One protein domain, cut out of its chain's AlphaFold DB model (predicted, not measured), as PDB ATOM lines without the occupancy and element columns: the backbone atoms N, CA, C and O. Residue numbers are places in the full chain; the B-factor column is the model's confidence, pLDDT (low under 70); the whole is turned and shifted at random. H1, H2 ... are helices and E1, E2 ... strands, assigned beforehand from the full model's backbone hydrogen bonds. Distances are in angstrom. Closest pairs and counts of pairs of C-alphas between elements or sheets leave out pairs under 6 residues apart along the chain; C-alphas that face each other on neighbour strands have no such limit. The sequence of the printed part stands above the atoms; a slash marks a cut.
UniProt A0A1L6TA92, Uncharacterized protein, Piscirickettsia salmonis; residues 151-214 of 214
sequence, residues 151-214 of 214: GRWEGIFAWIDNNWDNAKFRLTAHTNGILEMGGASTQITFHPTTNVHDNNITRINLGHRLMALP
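This is residues 151 to 214 of the 214 residues of an uncharacterized protein of Piscirickettsia salmonis (UniProt A0A1L6TA92). One helix, H1, packs on a two-stranded hairpin, E1 and E2, and a second hairpin, E3 and E4, meets this pair only loosely, near the end of E4. The turns of the two hairpins lie at opposite ends of the domain, and the unnamed stretch 190 to 201 loops between them; the short helix H2 follows H1 and lies far from the middle. The printed part has 64 residues, with two named helices and four named strands in the order H1, H2, E1, E2, E3, E4. Each sheet has two antiparallel strands, E1 - E2 and E3 - E4, and the class is mixed, helices and strands. The whole is compact, with a radius of gyration of the C-alphas of 11.6 A, and spans 34 by 29 by 18 A.

E1, residues 178 to 181, and E2, residues 186 to 189, form an antiparallel hairpin, their directions 174 degrees apart; N 178 and O 189 are within hydrogen-bond range at 2.8 A, as are N 187 and O 180 at 2.9 A. H1, residues 151 to 164, comes closest to E2 at the C-alphas of Gly 155 and Gln 187, 5.4 A apart. Its closest C-alphas to E1 are those of Trp 159 and Ile 178, 6.0 A. E3, residues 202 to 205, and E4, residues 210 to 213, form the other antiparallel hairpin, at 150 degrees; N 202 and O 213 are within hydrogen-bond range at 2.7 A, as are N 211 and O 204 at 2.8 A. The closest C-alphas of E2 and E4 are those of Thr 189 and Leu 213, 6.4 A, and those of H1 and E4 are Ile 156 and Leu 213, 7.2 A. H1 and E3 are apart, but only just, at 8.5 A. H2, residues 168 to 171, is close to H1 but not clearly touching; their closest C-alphas, Asn 163 and Phe 169, are 7.0 A apart. H2 is apart from E2, E3 and E4. In H1 every O i to N i+4 pair is within hydrogen-bond range; H2 is too short for such a pair.

H1 begins at C-alpha 151 (123.956, 170.261, 118.837) and measures 19.8 A; H2 measures 5.2 A. E1 measures 9.9 A from C-alpha 178 (136.789, 167.121, 117.148), and E2 10.2 A. E3 measures 9.8 A, and E4 9.9 A, ending at C-alpha 213 (130.533, 160.542, 123.498).

The two C-alphas farthest apart, those of Gly 183 and His 208, are 34.7 A apart. The printed part has no cut, and the link from E2 to E3, 12 residues, is long. The mean pLDDT of the printed part is 76.0; residues 165 to 173, 195 to 200 and 207 to 214 are under 70.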
ATOM      1  N   GLY A 151     122.504 170.044 118.914       92.38
ATOM      2  CA  GLY A 151     123.956 170.261 118.837       92.38
ATOM      3  C   GLY A 151     124.773 169.033 119.260       92.38
ATOM      4  O   GLY A 151     125.861 168.816 118.745       92.38
ATOM      5  N   ARG A 152     124.210 168.189 120.132       91.25
ATOM      6  CA  ARG A 152     124.775 166.884 120.502       91.25
ATOM      7  C   ARG A 152     124.868 165.940 119.300       91.25
ATOM      8  O   ARG A 152     125.927 165.387 119.046       91.25
ATOM      9  N   TRP A 153     123.786 165.769 118.537       92.19
ATOM     10  CA  TRP A 153     123.814 164.918 117.339       92.19
ATOM     11  C   TRP A 153     124.681 165.502 116.223       92.19
ATOM     12  O   TRP A 153     125.328 164.740 115.518       92.19
ATOM     13  N   GLU A 154     124.716 166.830 116.095       93.44
ATOM     14  CA  GLU A 154     125.611 167.541 115.172       93.44
ATOM     15  C   GLU A 154     127.080 167.177 115.448       93.44
ATOM     16  O   GLU A 154     127.751 166.653 114.563       93.44
ATOM     17  N   GLY A 155     127.529 167.300 116.705       91.81
ATOM     18  CA  GLY A 155     128.885 166.912 117.109       91.81
ATOM     19  C   GLY A 155     129.166 165.410 116.974       91.81
ATOM     20  O   GLY A 155     130.220 165.014 116.481       91.81
ATOM     21  N   ILE A 156     128.208 164.547 117.331       90.88
ATOM     22  CA  ILE A 156     128.354 163.091 117.159       90.88
ATOM     23  C   ILE A 156     128.540 162.722 115.682       90.88
ATOM     24  O   ILE A 156     129.412 161.913 115.372       90.88
ATOM     25  N   PHE A 157     127.748 163.292 114.770       90.50
ATOM     26  CA  PHE A 157     127.876 162.998 113.341       90.50
ATOM     27  C   PHE A 157     129.202 163.496 112.773       90.50
ATOM     28  O   PHE A 157     129.868 162.727 112.085       90.50
ATOM     29  N   ALA A 158     129.628 164.709 113.126       90.25
ATOM     30  CA  ALA A 158     130.932 165.228 112.725       90.25
ATOM     31  C   ALA A 158     132.090 164.366 113.271       90.25
ATOM     32  O   ALA A 158     133.067 164.094 112.571       90.25
ATOM     33  N   TRP A 159     131.975 163.861 114.504       89.94
ATOM     34  CA  TRP A 159     132.975 162.961 115.080       89.94
ATOM     35  C   TRP A 159     133.004 161.602 114.371       89.94
ATOM     36  O   TRP A 159     134.092 161.057 114.159       89.94
ATOM     37  N   ILE A 160     131.839 161.058 113.994       86.75
ATOM     38  CA  ILE A 160     131.748 159.825 113.202       86.75
ATOM     39  C   ILE A 160     132.432 160.027 111.852       86.75
ATOM     40  O   ILE A 160     133.292 159.222 111.504       86.75
ATOM     41  N   ASP A 161     132.097 161.103 111.142       85.50
ATOM     42  CA  ASP A 161     132.652 161.432 109.828       85.50
ATOM     43  C   ASP A 161     134.189 161.505 109.868       85.50
ATOM     44  O   ASP A 161     134.879 160.739 109.196       85.50
ATOM     45  N   ASN A 162     134.745 162.289 110.798       86.69
ATOM     46  CA  ASN A 162     136.194 162.434 110.980       86.69
ATOM     47  C   ASN A 162     136.927 161.110 111.294       86.69
ATOM     48  O   ASN A 162     138.107 160.929 110.972       86.69
ATOM     49  N   ASN A 163     136.254 160.165 111.952       84.38
ATOM     50  CA  ASN A 163     136.855 158.894 112.358       84.38
ATOM     51  C   ASN A 163     136.548 157.728 111.397       84.38
ATOM     52  O   ASN A 163     137.126 156.648 111.570       84.38
ATOM     53  N   TRP A 164     135.694 157.934 110.386       78.06
ATOM     54  CA  TRP A 164     135.236 156.898 109.455       78.06
ATOM     55  C   TRP A 164     136.359 156.396 108.536       78.06
ATOM     56  O   TRP A 164     136.668 155.199 108.526       78.06
ATOM     57  N   ASP A 165     137.041 157.309 107.843       63.25
ATOM     58  CA  ASP A 165     138.042 156.975 106.815       63.25
ATOM     59  C   ASP A 165     139.366 156.450 107.382       63.25
ATOM     60  O   ASP A 165     140.091 155.699 106.729       63.25
ATOM     61  N   ASN A 166     139.662 156.760 108.643       59.84
ATOM     62  CA  ASN A 166     140.909 156.360 109.296       59.84
ATOM     63  C   ASN A 166     140.895 154.914 109.826       59.84
ATOM     64  O   ASN A 166     141.791 154.524 110.578       59.84
ATOM     65  N   ALA A 167     139.850 154.136 109.515       59.41
ATOM     66  CA  ALA A 167     139.601 152.805 110.071       59.41
ATOM     67  C   ALA A 167     139.690 152.757 111.612       59.41
ATOM     68  O   ALA A 167     139.864 151.683 112.192       59.41
ATOM     69  N   LYS A 168     139.542 153.898 112.304       62.22
ATOM     70  CA  LYS A 168     139.705 153.988 113.765       62.22
ATOM     71  C   LYS A 168     138.652 153.154 114.469       62.22
ATOM     72  O   LYS A 168     138.986 152.397 115.375       62.22
ATOM     73  N   PHE A 169     137.426 153.155 113.947       64.50
ATOM     74  CA  PHE A 169     136.363 152.262 114.409       64.50
ATOM     75  C   PHE A 169     136.699 150.772 114.271       64.50
ATOM     76  O   PHE A 169     136.196 149.960 115.046       64.50
ATOM     77  N   ARG A 170     137.571 150.407 113.321       57.31
ATOM     78  CA  ARG A 170     137.955 149.019 113.028       57.31
ATOM     79  C   ARG A 170     139.221 148.581 113.772       57.31
ATOM     80  O   ARG A 170     139.354 147.395 114.049       57.31
ATOM     81  N   LEU A 171     140.132 149.506 114.095       54.97
ATOM     82  CA  LEU A 171     141.503 149.175 114.511       54.97
ATOM     83  C   LEU A 171     141.866 149.577 115.948       54.97
ATOM     84  O   LEU A 171     142.665 148.884 116.567       54.97
ATOM     85  N   THR A 172     141.300 150.647 116.524       62.34
ATOM     86  CA  THR A 172     141.755 151.169 117.834       62.34
ATOM     87  C   THR A 172     140.604 151.655 118.711       62.34
ATOM     88  O   THR A 172     139.564 152.056 118.204       62.34
ATOM     89  N   ALA A 173     140.758 151.625 120.040       61.75
ATOM     90  CA  ALA A 173     139.827 152.299 120.960       61.75
ATOM     91  C   ALA A 173     140.022 153.833 120.965       61.75
ATOM     92  O   ALA A 173     139.154 154.582 121.405       61.75
ATOM     93  N   HIS A 174     141.154 154.306 120.437       73.81
ATOM     94  CA  HIS A 174     141.492 155.721 120.338       73.81
ATOM     95  C   HIS A 174     140.955 156.311 119.035       73.81
ATOM     96  O   HIS A 174     141.338 155.886 117.942       73.81
ATOM     97  N   THR A 175     140.072 157.289 119.173       84.38
ATOM     98  CA  THR A 175     139.490 158.098 118.098       84.38
ATOM     99  C   THR A 175     139.963 159.532 118.266       84.38
ATOM    100  O   THR A 175     140.287 159.961 119.375       84.38
ATOM    101  N   ASN A 176     140.012 160.278 117.173       87.19
ATOM    102  CA  ASN A 176     140.332 161.693 117.233       87.19
ATOM    103  C   ASN A 176     139.110 162.444 117.761       87.19
ATOM    104  O   ASN A 176     138.003 162.274 117.240       87.19
ATOM    105  N   GLY A 177     139.311 163.262 118.793       89.12
ATOM    106  CA  GLY A 177     138.330 164.271 119.171       89.12
ATOM    107  C   GLY A 177     138.195 165.330 118.078       89.12
ATOM    108  O   GLY A 177     139.107 165.517 117.272       89.12
ATOM    109  N   ILE A 178     137.061 166.017 118.063       90.94
ATOM    110  CA  ILE A 178     136.789 167.121 117.148       90.94
ATOM    111  C   ILE A 178     136.376 168.372 117.922       90.94
ATOM    112  O   ILE A 178     135.751 168.288 118.983       90.94
ATOM    113  N   LEU A 179     136.720 169.522 117.352       93.06
ATOM    114  CA  LEU A 179     136.204 170.834 117.714       93.06
ATOM    115  C   LEU A 179     135.707 171.484 116.423       93.06
ATOM    116  O   LEU A 179     136.506 171.769 115.532       93.06
ATOM    117  N   GLU A 180     134.404 171.707 116.317       89.75
ATOM    118  CA  GLU A 180     133.773 172.311 115.146       89.75
ATOM    119  C   GLU A 180     133.151 173.655 115.527       89.75
ATOM    120  O   GLU A 180     132.335 173.735 116.444       89.75
ATOM    121  N   MET A 181     133.542 174.722 114.827       91.56
ATOM    122  CA  MET A 181     132.989 176.063 115.018       91.56
ATOM    123  C   MET A 181     132.120 176.447 113.821       91.56
ATOM    124  O   MET A 181     132.625 176.824 112.764       91.56
ATOM    125  N   GLY A 182     130.804 176.356 113.996       86.19
ATOM    126  CA  GLY A 182     129.815 176.794 113.021       86.19
ATOM    127  C   GLY A 182     129.431 178.267 113.179       86.19
ATOM    128  O   GLY A 182     129.866 178.968 114.089       86.19
ATOM    129  N   GLY A 183     128.545 178.743 112.302       85.31
ATOM    130  CA  GLY A 183     128.123 180.150 112.306       85.31
ATOM    131  C   GLY A 183     127.241 180.557 113.493       85.31
ATOM    132  O   GLY A 183     127.147 181.739 113.794       85.31
ATOM    133  N   ALA A 184     126.567 179.606 114.147       87.06
ATOM    134  CA  ALA A 184     125.674 179.879 115.281       87.06
ATOM    135  C   ALA A 184     125.844 178.895 116.459       87.06
ATOM    136  O   ALA A 184     125.085 178.954 117.425       87.06
ATOM    137  N   SER A 185     126.816 177.979 116.398       90.12
ATOM    138  CA  SER A 185     127.183 177.114 117.525       90.12
ATOM    139  C   SER A 185     128.605 176.581 117.396       90.12
ATOM    140  O   SER A 185     129.195 176.622 116.320       90.12
ATOM    141  N   THR A 186     129.125 176.045 118.494       92.44
ATOM    142  CA  THR A 186     130.389 175.309 118.545       92.44
ATOM    143  C   THR A 186     130.156 173.971 119.230       92.44
ATOM    144  O   THR A 186     129.385 173.889 120.189       92.44
ATOM    145  N   GLN A 187     130.809 172.929 118.731       93.56
ATOM    146  CA  GLN A 187     130.697 171.561 119.214       93.56
ATOM    147  C   GLN A 187     132.085 171.019 119.541       93.56
ATOM    148  O   GLN A 187     133.023 171.190 118.767       93.56
ATOM    149  N   ILE A 188     132.201 170.334 120.679       92.12
ATOM    150  CA  ILE A 188     133.368 169.533 121.046       92.12
ATOM    151  C   ILE A 188     132.900 168.099 121.286       92.12
ATOM    152  O   ILE A 188     131.948 167.871 122.030       92.12
ATOM    153  N   THR A 189     133.534 167.125 120.638       90.81
ATOM    154  CA  THR A 189     133.121 165.716 120.738       90.81
ATOM    155  C   THR A 189     134.339 164.808 120.708       90.81
ATOM    156  O   THR A 189     135.169 164.892 119.807       90.81
ATOM    157  N   PHE A 190     134.473 163.935 121.704       87.06
ATOM    158  CA  PHE A 190     135.596 163.004 121.826       87.06
ATOM    159  C   PHE A 190     135.191 161.761 122.614       87.06
ATOM    160  O   PHE A 190     134.277 161.805 123.428       87.06
ATOM    161  N   HIS A 191     135.890 160.645 122.407       84.25
ATOM    162  CA  HIS A 191     135.711 159.474 123.260       84.25
ATOM    163  C   HIS A 191     136.519 159.650 124.559       84.25
ATOM    164  O   HIS A 191     137.745 159.775 124.475       84.25
ATOM    165  N   PRO A 192     135.888 159.689 125.748       79.12
ATOM    166  CA  PRO A 192     136.613 159.833 127.004       79.12
ATOM    167  C   PRO A 192     137.400 158.555 127.326       79.12
ATOM    168  O   PRO A 192     136.931 157.445 127.087       79.12
ATOM    169  N   THR A 193     138.602 158.708 127.885       73.12
ATOM    170  CA  THR A 193     139.495 157.591 128.259       73.12
ATOM    171  C   THR A 193     139.249 157.054 129.667       73.12
ATOM    172  O   THR A 193     139.760 155.994 130.022       73.12
ATOM    173  N   THR A 194     138.468 157.767 130.474       73.56
ATOM    174  CA  THR A 194     138.062 157.367 131.822       73.56
ATOM    175  C   THR A 194     136.557 157.128 131.866       73.56
ATOM    176  O   THR A 194     135.805 157.652 131.042       73.56
ATOM    177  N   ASN A 195     136.096 156.323 132.829       66.44
ATOM    178  CA  ASN A 195     134.666 156.160 133.076       66.44
ATOM    179  C   ASN A 195     134.088 157.487 133.564       66.44
ATOM    180  O   ASN A 195     134.211 157.844 134.733       66.44
ATOM    181  N   VAL A 196     133.452 158.211 132.652       66.25
ATOM    182  CA  VAL A 196     132.679 159.397 132.989       66.25
ATOM    183  C   VAL A 196     131.252 158.927 133.300       66.25
ATOM    184  O   VAL A 196     130.650 158.164 132.542       66.25
ATOM    185  N   HIS A 197     130.719 159.330 134.451       60.16
ATOM    186  CA  HIS A 197     129.311 159.161 134.810       60.16
ATOM    187  C   HIS A 197     128.669 160.547 134.780       60.16
ATOM    188  O   HIS A 197     128.619 161.233 135.794       60.16
ATOM    189  N   ASP A 198     128.244 160.976 133.593       65.75
ATOM    190  CA  ASP A 198     127.617 162.281 133.382       65.75
ATOM    191  C   ASP A 198     126.425 162.145 132.417       65.75
ATOM    192  O   ASP A 198     126.450 161.349 131.473       65.75
ATOM    193  N   ASN A 199     125.389 162.951 132.647       65.25
ATOM    194  CA  ASN A 199     124.198 163.115 131.809       65.25
ATOM    195  C   ASN A 199     124.525 163.667 130.408       65.25
ATOM    196  O   ASN A 199     123.677 163.665 129.505       65.25
ATOM    197  N   ASN A 200     125.753 164.142 130.215       68.25
ATOM    198  CA  ASN A 200     126.250 164.576 128.919       68.25
ATOM    199  C   ASN A 200     126.680 163.414 128.015       68.25
ATOM    200  O   ASN A 200     126.769 163.589 126.811       68.25
ATOM    201  N   ILE A 201     126.824 162.193 128.534       78.81
ATOM    202  CA  ILE A 201     127.324 161.073 127.736       78.81
ATOM    203  C   ILE A 201     126.218 160.393 126.931       78.81
ATOM    204  O   ILE A 201     125.295 159.775 127.460       78.81
ATOM    205  N   THR A 202     126.399 160.391 125.621       80.88
ATOM    206  CA  THR A 202     125.684 159.577 124.648       80.88
ATOM    207  C   THR A 202     126.473 158.315 124.340       80.88
ATOM    208  O   THR A 202     127.584 158.366 123.816       80.88
ATOM    209  N   ARG A 203     125.887 157.153 124.627       79.44
ATOM    210  CA  ARG A 203     126.445 155.872 124.189       79.44
ATOM    211  C   ARG A 203     125.883 155.520 122.817       79.44
ATOM    212  O   ARG A 203     124.688 155.267 122.693       79.44
ATOM    213  N   ILE A 204     126.731 155.510 121.798       76.31
ATOM    214  CA  ILE A 204     126.389 155.104 120.435       76.31
ATOM    215  C   ILE A 204     126.946 153.709 120.160       76.31
ATOM    216  O   ILE A 204     128.071 153.399 120.541       76.31
ATOM    217  N   ASN A 205     126.171 152.853 119.500       73.81
ATOM    218  CA  ASN A 205     126.675 151.571 119.020       73.81
ATOM    219  C   ASN A 205     126.953 151.664 117.517       73.81
ATOM    220  O   ASN A 205     126.030 151.850 116.726       73.81
ATOM    221  N   LEU A 206     128.219 151.520 117.129       71.56
ATOM    222  CA  LEU A 206     128.659 151.489 115.734       71.56
ATOM    223  C   LEU A 206     128.916 150.034 115.313       71.56
ATOM    224  O   LEU A 206     130.052 149.612 115.088       71.56
ATOM    225  N   GLY A 207     127.848 149.233 115.286       66.94
ATOM    226  CA  GLY A 207     127.893 147.801 114.974       66.94
ATOM    227  C   GLY A 207     128.316 146.939 116.171       66.94
ATOM    228  O   GLY A 207     127.467 146.481 116.931       66.94
ATOM    229  N   HIS A 208     129.624 146.695 116.326       51.81
ATOM    230  CA  HIS A 208     130.181 145.839 117.392       51.81
ATOM    231  C   HIS A 208     130.802 146.618 118.562       51.81
ATOM    232  O   HIS A 208     131.362 146.005 119.471       51.81
ATOM    233  N   ARG A 209     130.764 147.957 118.546       52.97
ATOM    234  CA  ARG A 209     131.404 148.787 119.577       52.97
ATOM    235  C   ARG A 209     130.451 149.833 120.126       52.97
ATOM    236  O   ARG A 209     129.987 150.710 119.399       52.97
ATOM    237  N   LEU A 210     130.233 149.749 121.436       49.09
ATOM    238  CA  LEU A 210     129.594 150.785 122.230       49.09
ATOM    239  C   LEU A 210     130.628 151.880 122.518       49.09
ATOM    240  O   LEU A 210     131.589 151.652 123.247       49.09
ATOM    241  N   MET A 211     130.436 153.059 121.939       53.09
ATOM    242  CA  MET A 211     131.268 154.238 122.165       53.09
ATOM    243  C   MET A 211     130.491 155.236 123.018       53.09
ATOM    244  O   MET A 211     129.327 155.504 122.746       53.09
ATOM    245  N   ALA A 212     131.124 155.793 124.043       52.78
ATOM    246  CA  ALA A 212     130.593 156.903 124.829       52.78
ATOM    247  C   ALA A 212     131.115 158.231 124.256       52.78
ATOM    248  O   ALA A 212     132.319 158.341 124.032       52.78
ATOM    249  N   LEU A 213     130.233 159.203 124.019       49.31
ATOM    250  CA  LEU A 213     130.533 160.542 123.498       49.31
ATOM    251  C   LEU A 213     129.827 161.601 124.356       49.31
ATOM    252  O   LEU A 213     128.651 161.399 124.631       49.31
ATOM    253  N   PRO A 214     130.489 162.679 124.799       33.97
ATOM    254  CA  PRO A 214     129.853 163.788 125.513       33.97
ATOM    255  C   PRO A 214     128.919 164.628 124.617       33.97
ATOM    256  O   PRO A 214     128.956 164.451 123.375       33.97
TER     257      PRO A 214